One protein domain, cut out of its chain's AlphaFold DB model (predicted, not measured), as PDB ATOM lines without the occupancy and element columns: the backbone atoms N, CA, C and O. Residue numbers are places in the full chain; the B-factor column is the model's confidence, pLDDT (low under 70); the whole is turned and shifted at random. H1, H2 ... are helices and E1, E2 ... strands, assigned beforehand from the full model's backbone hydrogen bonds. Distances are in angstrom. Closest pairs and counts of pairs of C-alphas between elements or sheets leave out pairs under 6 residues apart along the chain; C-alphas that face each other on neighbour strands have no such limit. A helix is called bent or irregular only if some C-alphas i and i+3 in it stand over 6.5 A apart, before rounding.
ATOM      1  N   LYS A  30     -24.271  22.859  -6.544       95.38
ATOM      2  CA  LYS A  30     -24.941  21.583  -6.292       95.38
ATOM      3  C   LYS A  30     -25.961  21.269  -7.388       95.38
ATOM      4  O   LYS A  30     -25.917  20.174  -7.935       95.38
ATOM      5  N   THR A  31     -26.829  22.219  -7.733       96.06
ATOM      6  CA  THR A  31     -27.814  22.061  -8.810       96.06
ATOM      7  C   THR A  31     -27.138  21.907 -10.172       96.06
ATOM      8  O   THR A  31     -27.507  21.010 -10.927       96.06
ATOM      9  N   ILE A  32     -26.079  22.677 -10.456       95.69
ATOM     10  CA  ILE A  32     -25.283  22.525 -11.688       95.69
ATOM     11  C   ILE A  32     -24.701  21.111 -11.799       95.69
ATOM     12  O   ILE A  32     -24.754  20.510 -12.869       95.69
ATOM     13  N   LYS A  33     -24.180  20.554 -10.700       97.12
ATOM     14  CA  LYS A  33     -23.627  19.194 -10.683       97.12
ATOM     15  C   LYS A  33     -24.681  18.125 -10.992       97.12
ATOM     16  O   LYS A  33     -24.355  17.142 -11.646       97.12
ATOM     17  N   ILE A  34     -25.929  18.322 -10.556       97.56
ATOM     18  CA  ILE A  34     -27.043  17.394 -10.818       97.56
ATOM     19  C   ILE A  34     -27.368  17.328 -12.319       97.56
ATOM     20  O   ILE A  34     -27.602  16.249 -12.856       97.56
ATOM     21  N   ILE A  35     -27.362  18.471 -13.012       97.12
ATOM     22  CA  ILE A  35     -27.720  18.550 -14.440       97.12
ATOM     23  C   ILE A  35     -26.538  18.362 -15.397       97.12
ATOM     24  O   ILE A  35     -26.752  18.247 -16.604       97.12
ATOM     25  N   ASP A  36     -25.303  18.349 -14.889       95.75
ATOM     26  CA  ASP A  36     -24.079  18.211 -15.686       95.75
ATOM     27  C   ASP A  36     -24.128  17.041 -16.688       95.75
ATOM     28  O   ASP A  36     -23.821  17.270 -17.863       95.75
ATOM     29  N   PRO A  37     -24.638  15.845 -16.317       95.38
ATOM     30  CA  PRO A  37     -24.745  14.724 -17.250       95.38
ATOM     31  C   PRO A  37     -25.651  14.990 -18.465       95.38
ATOM     32  O   PRO A  37     -25.495  14.343 -19.498       95.38
ATOM     33  N   LEU A  38     -26.587  15.945 -18.376       94.75
ATOM     34  CA  LEU A  38     -27.520  16.279 -19.459       94.75
ATOM     35  C   LEU A  38     -27.001  17.363 -20.403       94.75
ATOM     36  O   LEU A  38     -27.642  17.626 -21.420       94.75
ATOM     37  N   LYS A  39     -25.855  17.999 -20.123       91.88
ATOM     38  CA  LYS A  39     -25.359  19.134 -20.926       91.88
ATOM     39  C   LYS A  39     -25.235  18.817 -22.416       91.88
ATOM     40  O   LYS A  39     -25.540  19.679 -23.239       91.88
ATOM     41  N   ASN A  40     -24.856  17.582 -22.741       90.44
ATOM     42  CA  ASN A  40     -24.631  17.118 -24.112       90.44
ATOM     43  C   ASN A  40     -25.792  16.287 -24.678       90.44
ATOM     44  O   ASN A  40     -25.664  15.718 -25.761       90.44
ATOM     45  N   TYR A  41     -26.921  16.196 -23.968       93.12
ATOM     46  CA  TYR A  41     -28.088  15.478 -24.473       93.12
ATOM     47  C   TYR A  41     -28.655  16.165 -25.717       93.12
ATOM     48  O   TYR A  41     -28.780  17.388 -25.771       93.12
ATOM     49  N   ASN A  42     -29.033  15.345 -26.698       91.50
ATOM     50  CA  ASN A  42     -29.684  15.756 -27.944       91.50
ATOM     51  C   ASN A  42     -30.957  14.941 -28.258       91.50
ATOM     52  O   ASN A  42     -31.558  15.122 -29.319       91.50
ATOM     53  N   ALA A  43     -31.347  14.033 -27.357       92.44
ATOM     54  CA  ALA A  43     -32.592  13.274 -27.370       92.44
ATOM     55  C   ALA A  43     -32.823  12.618 -25.999       92.44
ATOM     56  O   ALA A  43     -31.866  12.271 -25.306       92.44
ATOM     57  N   PHE A  44     -34.084  12.388 -25.636       92.06
ATOM     58  CA  PHE A  44     -34.446  11.427 -24.600       92.06
ATOM     59  C   PHE A  44     -34.671  10.059 -25.235       92.06
ATOM     60  O   PHE A  44     -35.539   9.892 -26.095       92.06
ATOM     61  N   TYR A  45     -33.892   9.074 -24.800       87.81
ATOM     62  CA  TYR A  45     -34.091   7.689 -25.204       87.81
ATOM     63  C   TYR A  45     -35.168   7.051 -24.328       87.81
ATOM     64  O   TYR A  45     -35.170   7.232 -23.114       87.81
ATOM     65  N   VAL A  46     -36.085   6.290 -24.931       79.50
ATOM     66  CA  VAL A  46     -37.258   5.737 -24.217       79.50
ATOM     67  C   VAL A  46     -36.870   4.851 -23.023       79.50
ATOM     68  O   VAL A  46     -37.568   4.840 -22.010       79.50
ATOM     69  N   LEU A  47     -35.747   4.136 -23.124       83.12
ATOM     70  CA  LEU A  47     -35.233   3.257 -22.067       83.12
ATOM     71  C   LEU A  47     -34.263   3.962 -21.107       83.12
ATOM     72  O   LEU A  47     -33.760   3.333 -20.178       83.12
ATOM     73  N   ASP A  48     -33.989   5.250 -21.314       85.56
ATOM     74  CA  ASP A  48     -33.057   5.987 -20.472       85.56
ATOM     75  C   ASP A  48     -33.672   6.278 -19.099       85.56
ATOM     76  O   ASP A  48     -34.773   6.821 -18.956       85.56
ATOM     77  N   THR A  49     -32.929   5.905 -18.064       90.69
ATOM     78  CA  THR A  49     -33.308   6.128 -16.668       90.69
ATOM     79  C   THR A  49     -32.672   7.393 -16.099       90.69
ATOM     80  O   THR A  49     -33.161   7.910 -15.091       90.69
ATOM     81  N   LEU A  50     -31.640   7.945 -16.751       93.31
ATOM     82  CA  LEU A  50     -30.908   9.109 -16.263       93.31
ATOM     83  C   LEU A  50     -31.793  10.362 -16.152       93.31
ATOM     84  O   LEU A  50     -31.789  10.962 -15.074       93.31
ATOM     85  N   PRO A  51     -32.627  10.737 -17.150       93.19
ATOM     86  CA  PRO A  51     -33.521  11.889 -17.021       93.19
ATOM     87  C   PRO A  51     -34.479  11.762 -15.833       93.19
ATOM     88  O   PRO A  51     -34.722  12.741 -15.127       93.19
ATOM     89  N   LYS A  52     -34.986  10.550 -15.564       91.81
ATOM     90  CA  LYS A  52     -35.860  10.278 -14.410       91.81
ATOM     91  C   LYS A  52     -35.106  10.428 -13.088       91.81
ATOM     92  O   LYS A  52     -35.624  11.049 -12.163       91.81
ATOM     93  N   SER A  53     -33.885   9.896 -13.009       94.81
ATOM     94  CA  SER A  53     -33.021  10.021 -11.829       94.81
ATOM     95  C   SER A  53     -32.701  11.487 -11.518       94.81
ATOM     96  O   SER A  53     -32.920  11.946 -10.398       94.81
ATOM     97  N   ILE A  54     -32.293  12.250 -12.537       96.31
ATOM     98  CA  ILE A  54     -31.978  13.680 -12.416       96.31
ATOM     99  C   ILE A  54     -33.214  14.489 -12.030       96.31
ATOM    100  O   ILE A  54     -33.129  15.332 -11.143       96.31
ATOM    101  N   THR A  55     -34.376  14.201 -12.630       95.31
ATOM    102  CA  THR A  55     -35.646  14.845 -12.256       95.31
ATOM    103  C   THR A  55     -35.928  14.661 -10.765       95.31
ATOM    104  O   THR A  55     -36.171  15.638 -10.063       95.31
ATOM    105  N   LYS A  56     -35.819  13.428 -10.252       94.81
ATOM    106  CA  LYS A  56     -36.033  13.133  -8.829       94.81
ATOM    107  C   LYS A  56     -34.991  13.810  -7.937       94.81
ATOM    108  O   LYS A  56     -35.300  14.240  -6.829       94.81
ATOM    109  N   GLU A  57     -33.742  13.899  -8.381       97.00
ATOM    110  CA  GLU A  57     -32.699  14.568  -7.608       97.00
ATOM    111  C   GLU A  57     -32.929  16.087  -7.532       97.00
ATOM    112  O   GLU A  57     -32.837  16.659  -6.443       97.00
ATOM    113  N   LEU A  58     -33.310  16.721  -8.646       96.81
ATOM    114  CA  LEU A  58     -33.734  18.121  -8.698       96.81
ATOM    115  C   LEU A  58     -34.963  18.371  -7.818       96.81
ATOM    116  O   LEU A  58     -34.964  19.308  -7.021       96.81
ATOM    117  N   GLU A  59     -35.969  17.500  -7.895       94.44
ATOM    118  CA  GLU A  59     -37.179  17.565  -7.072       94.44
ATOM    119  C   GLU A  59     -36.847  17.578  -5.571       94.44
ATOM    120  O   GLU A  59     -37.450  18.318  -4.800       94.44
ATOM    121  N   ASN A  60     -35.837  16.823  -5.141       94.62
ATOM    122  CA  ASN A  60     -35.451  16.757  -3.732       94.62
ATOM    123  C   ASN A  60     -34.488  17.870  -3.297       94.62
ATOM    124  O   ASN A  60     -34.485  18.258  -2.130       94.62
ATOM    125  N   LYS A  61     -33.614  18.344  -4.194       95.31
ATOM    126  CA  LYS A  61     -32.444  19.153  -3.809       95.31
ATOM    127  C   LYS A  61     -32.470  20.595  -4.301       95.31
ATOM    128  O   LYS A  61     -31.790  21.404  -3.673       95.31
ATOM    129  N   ALA A  62     -33.182  20.895  -5.385       95.56
ATOM    130  CA  ALA A  62     -33.258  22.236  -5.952       95.56
ATOM    131  C   ALA A  62     -34.443  23.018  -5.370       95.56
ATOM    132  O   ALA A  62     -35.515  22.469  -5.074       95.56
ATOM    133  N   THR A  63     -34.243  24.320  -5.213       93.56
ATOM    134  CA  THR A  63     -35.305  25.272  -4.874       93.56
ATOM    135  C   THR A  63     -36.169  25.580  -6.098       93.56
ATOM    136  O   THR A  63     -35.726  25.442  -7.236       93.56
ATOM    137  N   VAL A  64     -37.400  26.054  -5.879       92.31
ATOM    138  CA  VAL A  64     -38.281  26.513  -6.972       92.31
ATOM    139  C   VAL A  64     -37.609  27.604  -7.815       92.31
ATOM    140  O   VAL A  64     -37.694  27.573  -9.039       92.31
ATOM    141  N   ASN A  65     -36.875  28.526  -7.180       92.38
ATOM    142  CA  ASN A  65     -36.157  29.583  -7.892       92.38
ATOM    143  C   ASN A  65     -35.071  29.023  -8.822       92.38
ATOM    144  O   ASN A  65     -34.981  29.424  -9.977       92.38
ATOM    145  N   GLU A  66     -34.280  28.052  -8.358       95.12
ATOM    146  CA  GLU A  66     -33.274  27.402  -9.205       95.12
ATOM    147  C   GLU A  66     -33.904  26.664 -10.389       95.12
ATOM    148  O   GLU A  66     -33.375  26.735 -11.496       95.12
ATOM    149  N   LEU A  67     -35.041  25.990 -10.186       95.62
ATOM    150  CA  LEU A  67     -35.768  25.331 -11.272       95.62
ATOM    151  C   LEU A  67     -36.253  26.346 -12.314       95.62
ATOM    152  O   LEU A  67     -36.052  26.130 -13.506       95.62
ATOM    153  N   ASN A  68     -36.800  27.484 -11.882       94.06
ATOM    154  CA  ASN A  68     -37.177  28.571 -12.789       94.06
ATOM    155  C   ASN A  68     -35.972  29.125 -13.564       94.06
ATOM    156  O   ASN A  68     -36.049  29.285 -14.781       94.06
ATOM    157  N   LEU A  69     -34.835  29.344 -12.896       94.56
ATOM    158  CA  LEU A  69     -33.607  29.798 -13.556       94.56
ATOM    159  C   LEU A  69     -33.091  28.783 -14.584       94.56
ATOM    160  O   LEU A  69     -32.598  29.183 -15.639       94.56
ATOM    161  N   LEU A  70     -33.208  27.479 -14.310       95.88
ATOM    162  CA  LEU A  70     -32.876  26.434 -15.279       95.88
ATOM    163  C   LEU A  70     -33.777  26.510 -16.514       95.88
ATOM    164  O   LEU A  70     -33.283  26.436 -17.636       95.88
ATOM    165  N   ILE A  71     -35.082  26.684 -16.317       95.50
ATOM    166  CA  ILE A  71     -36.058  26.755 -17.407       95.50
ATOM    167  C   ILE A  71     -35.821  27.989 -18.289       95.50
ATOM    168  O   ILE A  71     -35.843  27.889 -19.521       95.50
ATOM    169  N   ASP A  72     -35.550  29.133 -17.667       92.81
ATOM    170  CA  ASP A  72     -35.432  30.413 -18.363       92.81
ATOM    171  C   ASP A  72     -34.082  30.575 -19.070       92.81
ATOM    172  O   ASP A  72     -34.031  31.058 -20.203       92.81
ATOM    173  N   ASN A  73     -32.984  30.140 -18.439       90.19
ATOM    174  CA  ASN A  73     -31.639  30.538 -18.864       90.19
ATOM    175  C   ASN A  73     -30.853  29.455 -19.615       90.19
ATOM    176  O   ASN A  73     -29.913  29.782 -20.347       90.19
ATOM    177  N   TYR A  74     -31.177  28.167 -19.459       91.38
ATOM    178  CA  TYR A  74     -30.390  27.121 -20.121       91.38
ATOM    179  C   TYR A  74     -30.737  26.988 -21.600       91.38
ATOM    180  O   TYR A  74     -31.892  26.860 -21.970       91.38
ATOM    181  N   LYS A  75     -29.723  26.925 -22.470       91.31
ATOM    182  CA  LYS A  75     -29.934  26.708 -23.915       91.31
ATOM    183  C   LYS A  75     -30.353  25.278 -24.262       91.31
ATOM    184  O   LYS A  75     -30.957  25.056 -25.303       91.31
ATOM    185  N   ASN A  76     -29.986  24.305 -23.429       93.88
ATOM    186  CA  ASN A  76     -30.277  22.901 -23.682       93.88
ATOM    187  C   ASN A  76     -31.734  22.586 -23.263       93.88
ATOM    188  O   ASN A  76     -32.041  22.661 -22.068       93.88
ATOM    189  N   PRO A  77     -32.623  22.194 -24.197       95.19
ATOM    190  CA  PRO A  77     -34.035  21.975 -23.895       95.19
ATOM    191  C   PRO A  77     -34.275  20.736 -23.012       95.19
ATOM    192  O   PRO A  77     -35.264  20.690 -22.290       95.19
ATOM    193  N   TYR A  78     -33.357  19.766 -22.978       95.88
ATOM    194  CA  TYR A  78     -33.448  18.586 -22.108       95.88
ATOM    195  C   TYR A  78     -33.244  18.946 -20.634       95.88
ATOM    196  O   TYR A  78     -33.918  18.389 -19.769       95.88
ATOM    197  N   ILE A  79     -32.374  19.922 -20.349       96.62
ATOM    198  CA  ILE A  79     -32.219  20.479 -18.997       96.62
ATOM    199  C   ILE A  79     -33.495  21.220 -18.586       96.62
ATOM    200  O   ILE A  79     -33.981  21.020 -17.472       96.62
ATOM    201  N   LYS A  80     -34.087  22.007 -19.497       96.88
ATOM    202  CA  LYS A  80     -35.388  22.647 -19.246       96.88
ATOM    203  C   LYS A  80     -36.464  21.608 -18.938       96.88
ATOM    204  O   LYS A  80     -37.172  21.755 -17.954       96.88
ATOM    205  N   ALA A  81     -36.555  20.537 -19.725       95.62
ATOM    206  CA  ALA A  81     -37.560  19.489 -19.555       95.62
ATOM    207  C   ALA A  81     -37.480  18.772 -18.196       95.62
ATOM    208  O   ALA A  81     -38.506  18.591 -17.540       95.62
ATOM    209  N   VAL A  82     -36.280  18.407 -17.722       96.06
ATOM    210  CA  VAL A  82     -36.155  17.794 -16.385       96.06
ATOM    211  C   VAL A  82     -36.458  18.786 -15.260       96.06
ATOM    212  O   VAL A  82     -37.047  18.394 -14.254       96.06
ATOM    213  N   ALA A  83     -36.117  20.068 -15.434       96.12
ATOM    214  CA  ALA A  83     -36.455  21.116 -14.472       96.12
ATOM    215  C   ALA A  83     -37.971  21.373 -14.420       96.12
ATOM    216  O   ALA A  83     -38.527  21.481 -13.330       96.12
ATOM    217  N   ILE A  84     -38.641  21.383 -15.579       95.38
ATOM    218  CA  ILE A  84     -40.104  21.448 -15.712       95.38
ATOM    219  C   ILE A  84     -40.752  20.305 -14.932       95.38
ATOM    220  O   ILE A  84     -41.606  20.559 -14.090       95.38
ATOM    221  N   ASN A  85     -40.328  19.058 -15.150       94.06
ATOM    222  CA  ASN A  85     -40.913  17.920 -14.437       94.06
ATOM    223  C   ASN A  85     -40.698  18.008 -12.929       94.06
ATOM    224  O   ASN A  85     -41.630  17.782 -12.164       94.06
ATOM    225  N   ALA A  86     -39.482  18.354 -12.496       94.44
ATOM    226  CA  ALA A  86     -39.178  18.513 -11.080       94.44
ATOM    227  C   ALA A  86     -40.051  19.603 -10.438       94.44
ATOM    228  O   ALA A  86     -40.454  19.469  -9.284       94.44
ATOM    229  N   LEU A  87     -40.361  20.667 -11.182       92.75
ATOM    230  CA  LEU A  87     -41.210  21.756 -10.718       92.75
ATOM    231  C   LEU A  87     -42.687  21.347 -10.652       92.75
ATOM    232  O   LEU A  87     -43.305  21.533  -9.611       92.75
ATOM    233  N   ILE A  88     -43.215  20.709 -11.702       91.06
ATOM    234  CA  ILE A  88     -44.594  20.187 -11.748       91.06
ATOM    235  C   ILE A  88     -44.835  19.150 -10.641       91.06
ATOM    236  O   ILE A  88     -45.912  19.118 -10.049       91.06
ATOM    237  N   ASN A  89     -43.843  18.307 -10.340       88.50
ATOM    238  CA  ASN A  89     -43.944  17.318  -9.265       88.50
ATOM    239  C   ASN A  89     -43.980  17.963  -7.871       88.50
ATOM    240  O   ASN A  89     -44.638  17.434  -6.976       88.50
ATOM    241  N   LYS A  90     -43.277  19.087  -7.678       86.81
ATOM    242  CA  LYS A  90     -43.315  19.857  -6.425       86.81
ATOM    243  C   LYS A  90     -44.632  20.613  -6.263       86.81
ATOM    244  O   LYS A  90     -45.165  20.657  -5.159       86.81
ATOM    245  N   ASP A  91     -45.112  21.226  -7.341       80.81
ATOM    246  CA  ASP A  91     -46.332  22.026  -7.370       80.81
ATOM    247  C   ASP A  91     -47.008  21.903  -8.741       80.81
ATOM    248  O   ASP A  91     -46.568  22.462  -9.749       80.81
ATOM    249  N   ASN A  92     -48.098  21.142  -8.774       73.31
ATOM    250  CA  ASN A  92     -48.801  20.839 -10.011       73.31
ATOM    251  C   ASN A  92     -49.553  22.052 -10.584       73.31
ATOM    252  O   ASN A  92     -49.769  22.094 -11.796       73.31
ATOM    253  N   ASP A  93     -49.962  23.015  -9.755       81.75
ATOM    254  CA  ASP A  93     -50.701  24.186 -10.243       81.75
ATOM    255  C   ASP A  93     -49.779  25.152 -10.999       81.75
ATOM    256  O   ASP A  93     -50.210  25.776 -11.972       81.75
ATOM    257  N   TYR A  94     -48.481  25.151 -10.677       85.81
ATOM    258  CA  TYR A  94     -47.459  25.913 -11.400       85.81
ATOM    259  C   TYR A  94     -47.340  25.523 -12.883       85.81
ATOM    260  O   TYR A  94     -46.839  26.291 -13.708       85.81
ATOM    261  N   ALA A  95     -47.814  24.331 -13.259       90.50
ATOM    262  CA  ALA A  95     -47.791  23.876 -14.643       90.50
ATOM    263  C   ALA A  95     -48.565  24.802 -15.594       90.50
ATOM    264  O   ALA A  95     -48.166  24.955 -16.747       90.50
ATOM    265  N   PHE A  96     -49.662  25.407 -15.130       93.94
ATOM    266  CA  PHE A  96     -50.502  26.268 -15.963       93.94
ATOM    267  C   PHE A  96     -49.821  27.604 -16.256       93.94
ATOM    268  O   PHE A  96     -49.723  27.982 -17.423       93.94
ATOM    269  N   ASP A  97     -49.267  28.249 -15.229       93.25
ATOM    270  CA  ASP A  97     -48.512  29.501 -15.365       93.25
ATOM    271  C   ASP A  97     -47.290  29.301 -16.268       93.25
ATOM    272  O   ASP A  97     -46.976  30.112 -17.142       93.25
ATOM    273  N   LEU A  98     -46.609  28.167 -16.092       93.75
ATOM    274  CA  LEU A  98     -45.449  27.815 -16.890       93.75
ATOM    275  C   LEU A  98     -45.806  27.550 -18.355       93.75
ATOM    276  O   LEU A  98     -45.085  27.977 -19.259       93.75
ATOM    277  N   PHE A  99     -46.919  26.860 -18.593       96.00
ATOM    278  CA  PHE A  99     -47.432  26.611 -19.934       96.00
ATOM    279  C   PHE A  99     -47.848  27.905 -20.633       96.00
ATOM    280  O   PHE A  99     -47.513  28.083 -21.799       96.00
ATOM    281  N   GLU A 100     -48.516  28.825 -19.932       95.81
ATOM    282  CA  GLU A 100     -48.862  30.142 -20.471       95.81
ATOM    283  C   GLU A 100     -47.606  30.947 -20.832       95.81
ATOM    284  O   GLU A 100     -47.482  31.441 -21.955       95.81
ATOM    285  N   LYS A 101     -46.614  30.992 -19.932       94.38
ATOM    286  CA  LYS A 101     -45.326  31.662 -20.168       94.38
ATOM    287  C   LYS A 101     -44.585  31.104 -21.388       94.38
ATOM    288  O   LYS A 101     -43.974  31.859 -22.146       94.38
ATOM    289  N   LEU A 102     -44.606  29.784 -21.567       95.06
ATOM    290  CA  LEU A 102     -43.853  29.077 -22.609       95.06
ATOM    291  C   LEU A 102     -44.703  28.703 -23.826       95.06
ATOM    292  O   LEU A 102     -44.235  27.969 -24.697       95.06
ATOM    293  N   LEU A 103     -45.916  29.245 -23.931       95.62
ATOM    294  CA  LEU A 103     -46.889  28.861 -24.947       95.62
ATOM    295  C   LEU A 103     -46.354  29.003 -26.376       95.62
ATOM    296  O   LEU A 103     -46.690  28.208 -27.246       95.62
ATOM    297  N   ASN A 104     -45.510  30.010 -26.611       94.19
ATOM    298  CA  ASN A 104     -44.903  30.313 -27.909       94.19
ATOM    299  C   ASN A 104     -43.403  29.967 -27.962       94.19
ATOM    300  O   ASN A 104     -42.684  30.440 -28.851       94.19
ATOM    301  N   ALA A 105     -42.901  29.183 -27.003       93.94
ATOM    302  CA  ALA A 105     -41.511  28.753 -26.995       93.94
ATOM    303  C   ALA A 105     -41.207  27.898 -28.234       93.94
ATOM    304  O   ALA A 105     -41.985  27.032 -28.626       93.94
ATOM    305  N   LYS A 106     -40.043  28.136 -28.847       92.31
ATOM    306  CA  LYS A 106     -39.574  27.387 -30.028       92.31
ATOM    307  C   LYS A 106     -38.789  26.125 -29.668       92.31
ATOM    308  O   LYS A 106     -38.410  25.364 -30.558       92.31
ATOM    309  N   ASP A 107     -38.511  25.943 -28.381       94.62
ATOM    310  CA  ASP A 107     -37.814  24.776 -27.867       94.62
ATOM    311  C   ASP A 107     -38.650  23.515 -28.089       94.62
ATOM    312  O   ASP A 107     -39.881  23.528 -28.056       94.62
ATOM    313  N   SER A 108     -37.956  22.404 -28.302       95.44
ATOM    314  CA  SER A 108     -38.579  21.109 -28.532       95.44
ATOM    315  C   SER A 108     -37.734  19.996 -27.949       95.44
ATOM    316  O   SER A 108     -36.503  20.064 -27.997       95.44
ATOM    317  N   ILE A 109     -38.396  18.947 -27.488       95.31
ATOM    318  CA  ILE A 109     -37.773  17.735 -26.986       95.31
ATOM    319  C   ILE A 109     -37.865  16.667 -28.064       95.31
ATOM    320  O   ILE A 109     -38.924  16.403 -28.627       95.31
ATOM    321  N   ILE A 110     -36.727  16.053 -28.366       94.81
ATOM    322  CA  ILE A 110     -36.680  14.890 -29.248       94.81
ATOM    323  C   ILE A 110     -36.749  13.641 -28.381       94.81
ATOM    324  O   ILE A 110     -35.868  13.439 -27.544       94.81
ATOM    325  N   PHE A 111     -37.729  12.784 -28.635       91.06
ATOM    326  CA  PHE A 111     -37.762  11.421 -28.126       91.06
ATOM    327  C   PHE A 111     -37.268  10.458 -29.193       91.06
ATOM    328  O   PHE A 111     -37.563  10.619 -30.378       91.06
ATOM    329  N   ARG A 112     -36.494   9.454 -28.786       90.94
ATOM    330  CA  ARG A 112     -35.898   8.512 -29.727       90.94
ATOM    331  C   ARG A 112     -35.939   7.074 -29.215       90.94
ATOM    332  O   ARG A 112     -35.647   6.791 -28.055       90.94
ATOM    333  N   THR A 113     -36.264   6.160 -30.121       87.12
ATOM    334  CA  THR A 113     -35.939   4.733 -30.038       87.12
ATOM    335  C   THR A 113     -34.890   4.402 -31.103       87.12
ATOM    336  O   THR A 113     -34.437   5.279 -31.841       87.12
ATOM    337  N   GLU A 114     -34.489   3.139 -31.219       82.25
ATOM    338  CA  GLU A 114     -33.562   2.719 -32.277       82.25
ATOM    339  C   GLU A 114     -34.088   3.075 -33.679       82.25
ATOM    340  O   GLU A 114     -33.332   3.574 -34.513       82.25
ATOM    341  N   CYS A 115     -35.400   2.923 -33.897       84.44
ATOM    342  CA  CYS A 115     -36.026   3.049 -35.217       84.44
ATOM    343  C   CYS A 115     -36.906   4.295 -35.390       84.44
ATOM    344  O   CYS A 115     -37.240   4.644 -36.520       84.44
ATOM    345  N   LEU A 116     -37.321   4.952 -34.302       87.31
ATOM    346  CA  LEU A 116     -38.267   6.068 -34.345       87.31
ATOM    347  C   LEU A 116     -37.692   7.301 -33.662       87.31
ATOM    348  O   LEU A 116     -36.999   7.219 -32.649       87.31
ATOM    349  N   LYS A 117     -38.017   8.461 -34.221       89.50
ATOM    350  CA  LYS A 117     -37.701   9.766 -33.660       89.50
ATOM    351  C   LYS A 117     -38.972  10.593 -33.690       89.50
ATOM    352  O   LYS A 117     -39.565  10.737 -34.755       89.50
ATOM    353  N   ASP A 118     -39.339  11.135 -32.545       90.62
ATOM    354  CA  ASP A 118     -40.466  12.042 -32.411       90.62
ATOM    355  C   ASP A 118     -39.995  13.369 -31.817       90.62
ATOM    356  O   ASP A 118     -38.992  13.422 -31.098       90.62
ATOM    357  N   LYS A 119     -40.675  14.455 -32.166       93.94
ATOM    358  CA  LYS A 119     -40.335  15.809 -31.736       93.94
ATOM    359  C   LYS A 119     -41.582  16.440 -31.140       93.94
ATOM    360  O   LYS A 119     -42.516  16.722 -31.877       93.94
ATOM    361  N   ILE A 120     -41.528  16.730 -29.846       94.50
ATOM    362  CA  ILE A 120     -42.583  17.437 -29.123       94.50
ATOM    363  C   ILE A 120     -42.143  18.877 -28.834       94.50
ATOM    364  O   ILE A 120     -40.970  19.114 -28.521       94.50
ATOM    365  N   SER A 121     -43.028  19.862 -28.940       96.44
ATOM    366  CA  SER A 121     -42.745  21.225 -28.481       96.44
ATOM    367  C   SER A 121     -42.655  21.283 -26.953       96.44
ATOM    368  O   SER A 121     -43.233  20.463 -26.241       96.44
ATOM    369  N   LEU A 122     -41.911  22.248 -26.410       95.50
ATOM    370  CA  LEU A 122     -41.825  22.439 -24.959       95.50
ATOM    371  C   LEU A 122     -43.193  22.691 -24.280       95.50
ATOM    372  O   LEU A 122     -43.428  22.090 -23.232       95.50
ATOM    373  N   PRO A 123     -44.120  23.508 -24.829       96.31
ATOM    374  CA  PRO A 123     -45.467  23.619 -24.265       96.31
ATOM    375  C   PRO A 123     -46.251  22.299 -24.314       96.31
ATOM    376  O   PRO A 123     -46.857  21.927 -23.309       96.31
ATOM    377  N   ALA A 124     -46.198  21.542 -25.416       95.88
ATOM    378  CA  ALA A 124     -46.836  20.223 -25.471       95.88
ATOM    379  C   ALA A 124     -46.211  19.238 -24.466       95.88
ATOM    380  O   ALA A 124     -46.928  18.469 -23.829       95.88
ATOM    381  N   TYR A 125     -44.900  19.328 -24.223       94.94
ATOM    382  CA  TYR A 125     -44.228  18.560 -23.176       94.94
ATOM    383  C   TYR A 125     -44.753  18.893 -21.773       94.94
ATOM    384  O   TYR A 125     -44.987  17.981 -20.988       94.94
ATOM    385  N   ILE A 126     -44.976  20.173 -21.450       95.44
ATOM    386  CA  ILE A 126     -45.578  20.575 -20.165       95.44
ATOM    387  C   ILE A 126     -46.971  19.957 -20.020       95.44
ATOM    388  O   ILE A 126     -47.268  19.368 -18.981       95.44
ATOM    389  N   PHE A 127     -47.799  20.038 -21.068       94.56
ATOM    390  CA  PHE A 127     -49.117  19.405 -21.089       94.56
ATOM    391  C   PHE A 127     -49.022  17.898 -20.801       94.56
ATOM    392  O   PHE A 127     -49.659  17.409 -19.865       94.56
ATOM    393  N   ASP A 128     -48.188  17.174 -21.546       91.31
ATOM    394  CA  ASP A 128     -48.034  15.728 -21.383       91.31
ATOM    395  C   ASP A 128     -47.518  15.368 -19.988       91.31
ATOM    396  O   ASP A 128     -48.061  14.479 -19.322       91.31
ATOM    397  N   SER A 129     -46.522  16.101 -19.491       89.94
ATOM    398  CA  SER A 129     -45.996  15.921 -18.143       89.94
ATOM    399  C   SER A 129     -47.063  16.164 -17.082       89.94
ATOM    400  O   SER A 129     -47.158  15.395 -16.135       89.94
ATOM    401  N   THR A 130     -47.939  17.155 -17.215       89.62
ATOM    402  CA  THR A 130     -48.988  17.403 -16.214       89.62
ATOM    403  C   THR A 130     -50.099  16.353 -16.234       89.62
ATOM    404  O   THR A 130     -50.640  16.008 -15.174       89.62
ATOM    405  N   ILE A 131     -50.462  15.852 -17.416       86.38
ATOM    406  CA  ILE A 131     -51.584  14.920 -17.592       86.38
ATOM    407  C   ILE A 131     -51.169  13.463 -17.344       86.38
ATOM    408  O   ILE A 131     -51.944  12.701 -16.753       86.38
ATOM    409  N   PHE A 132     -49.955  13.069 -17.744       80.25
ATOM    410  CA  PHE A 132     -49.524  11.665 -17.763       80.25
ATOM    411  C   PHE A 132     -48.441  11.291 -16.740       80.25
ATOM    412  O   PHE A 132     -48.249  10.095 -16.522       80.25
ATOM    413  N   SER A 133     -47.759  12.243 -16.085       69.81
ATOM    414  CA  SER A 133     -46.688  11.910 -15.117       69.81
ATOM    415  C   SER A 133     -47.186  11.209 -13.852       69.81
ATOM    416  O   SER A 133     -46.506  10.321 -13.337       69.81
ATOM    417  N   ASP A 134     -48.372  11.573 -13.360       66.38
ATOM    418  CA  ASP A 134     -48.921  11.022 -12.125       66.38
ATOM    419  C   ASP A 134     -50.007   9.978 -12.418       66.38
ATOM    420  O   ASP A 134     -51.151  10.286 -12.777       66.38
ATOM    421  N   GLN A 135     -49.640   8.709 -12.242       60.53
ATOM    422  CA  GLN A 135     -50.568   7.582 -12.343       60.53
ATOM    423  C   GLN A 135     -51.670   7.625 -11.274       60.53
ATOM    424  O   GLN A 135     -52.715   7.013 -11.479       60.53
ATOM    425  N   LYS A 136     -51.475   8.357 -10.167       63.88
ATOM    426  CA  LYS A 136     -52.453   8.478  -9.078       63.88
ATOM    427  C   LYS A 136     -53.523   9.537  -9.340       63.88
ATOM    428  O   LYS A 136     -54.547   9.524  -8.657       63.88
ATOM    429  N   LYS A 137     -53.330  10.438 -10.313       69.94
ATOM    430  CA  LYS A 137     -54.362  11.419 -10.681       69.94
ATOM    431  C   LYS A 137     -55.599  10.697 -11.206       69.94
ATOM    432  O   LYS A 137     -55.529   9.977 -12.206       69.94
TER     433      LYS A 137
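This is residues 30 to 137 of the 275 residues of an uncharacterized protein of Flavobacterium sp. LLJ-11 (UniProt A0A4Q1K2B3). A compact body of helices is built round one helix, H4, in the middle, with a two-stranded hairpin, E1 and E2, reaching away at one end of the longest axis. H2 and H3 pack on H4 and H1 covers H2, while H6 packs on H4 from another side with H5 next to it. The printed part has 108 residues, with six named helices and two named strands in the order H1 H2 H3 H4 H5 E1 E2 H6; the sheet, E1 - E2, is antiparallel and the class is mostly helix. The whole is compact, with a radius of gyration of the C-alphas of 12.9 A and spans of 37 by 30 by 28 A.

E1, residues 108 to 112, and E2, residues 117 to 121, form a hairpin, antiparallel at 158 degrees, with N 109 and O 120 2.8 A apart and N 111 and O 118 2.8 A apart, both within hydrogen-bond range. Residues 44 to 45 pair in parallel with residues 111 to 112 of E1. The hub is H4, residues 77 to 90; its closest C-alpha pair with E1 is Pro 77 and Ile 109, 6.4 A. H6, residues 122 to 132, touches H4 at a steep tilt of 36 degrees, only just beyond shallow, the same way; their closest C-alphas are Asn 85 and Ser 129, 6.6 A. H5, residues 94 to 101, touches H6 at a shallow tilt of 23 degrees, opposite ways, closest at the C-alphas of Phe 99 and Pro 123, 5.6 A. H5 touches H4 only at the corner, with C-alphas 88 and 95 closest at 5.7 A. H3, residues 64 to 73, forms a helical hairpin with H4 at a shallow tilt of 22 degrees, with C-alphas 71 and 80 closest at 4.6 A. H2, residues 50 to 61, touches H4 at a steep tilt of 48 degrees, the same way, with C-alphas 59 and 86 closest at 4.6 A. H1, residues 30 to 38, forms a helical hairpin with H2 at 10 degrees, a shallow tilt, with C-alphas 34 and 54 closest at 6.4 A. H1 and H4 only just touch, only at their ends, with 3 pairs of C-alphas within 8 A, closest at Leu 38 and Ile 79, 6.3 A. Every O i to N i+4 pair is within hydrogen-bond range in H2, H3, H4, H5 and H6, against 3 of 5 in H1.

E1 measures 12.9 A from first to last C-alpha and E2 13.5 A. H4 measures 19.9 A, from C-alpha 77 at (-34.035, 21.975, -23.895). H2 measures 16.1 A, H6 15.1 A, H3 14.2 A and H5 10.7 A. H1 measures 14.4 A from C-alpha 30 at (-24.941, 21.583, -6.292); it is irregular, with C-alphas 34 and 37 7.3 A apart. H6 ends at C-alpha 132, (-49.524, 11.665, -17.763).

The two C-alphas farthest apart are those of Asn 65 and Cys 115, 38.1 A. The printed part has no cut; the link from H1 to H2, 11 residues, is long. Mean pLDDT of the printed part is 91.3, and residues 133 to 137 are under 70.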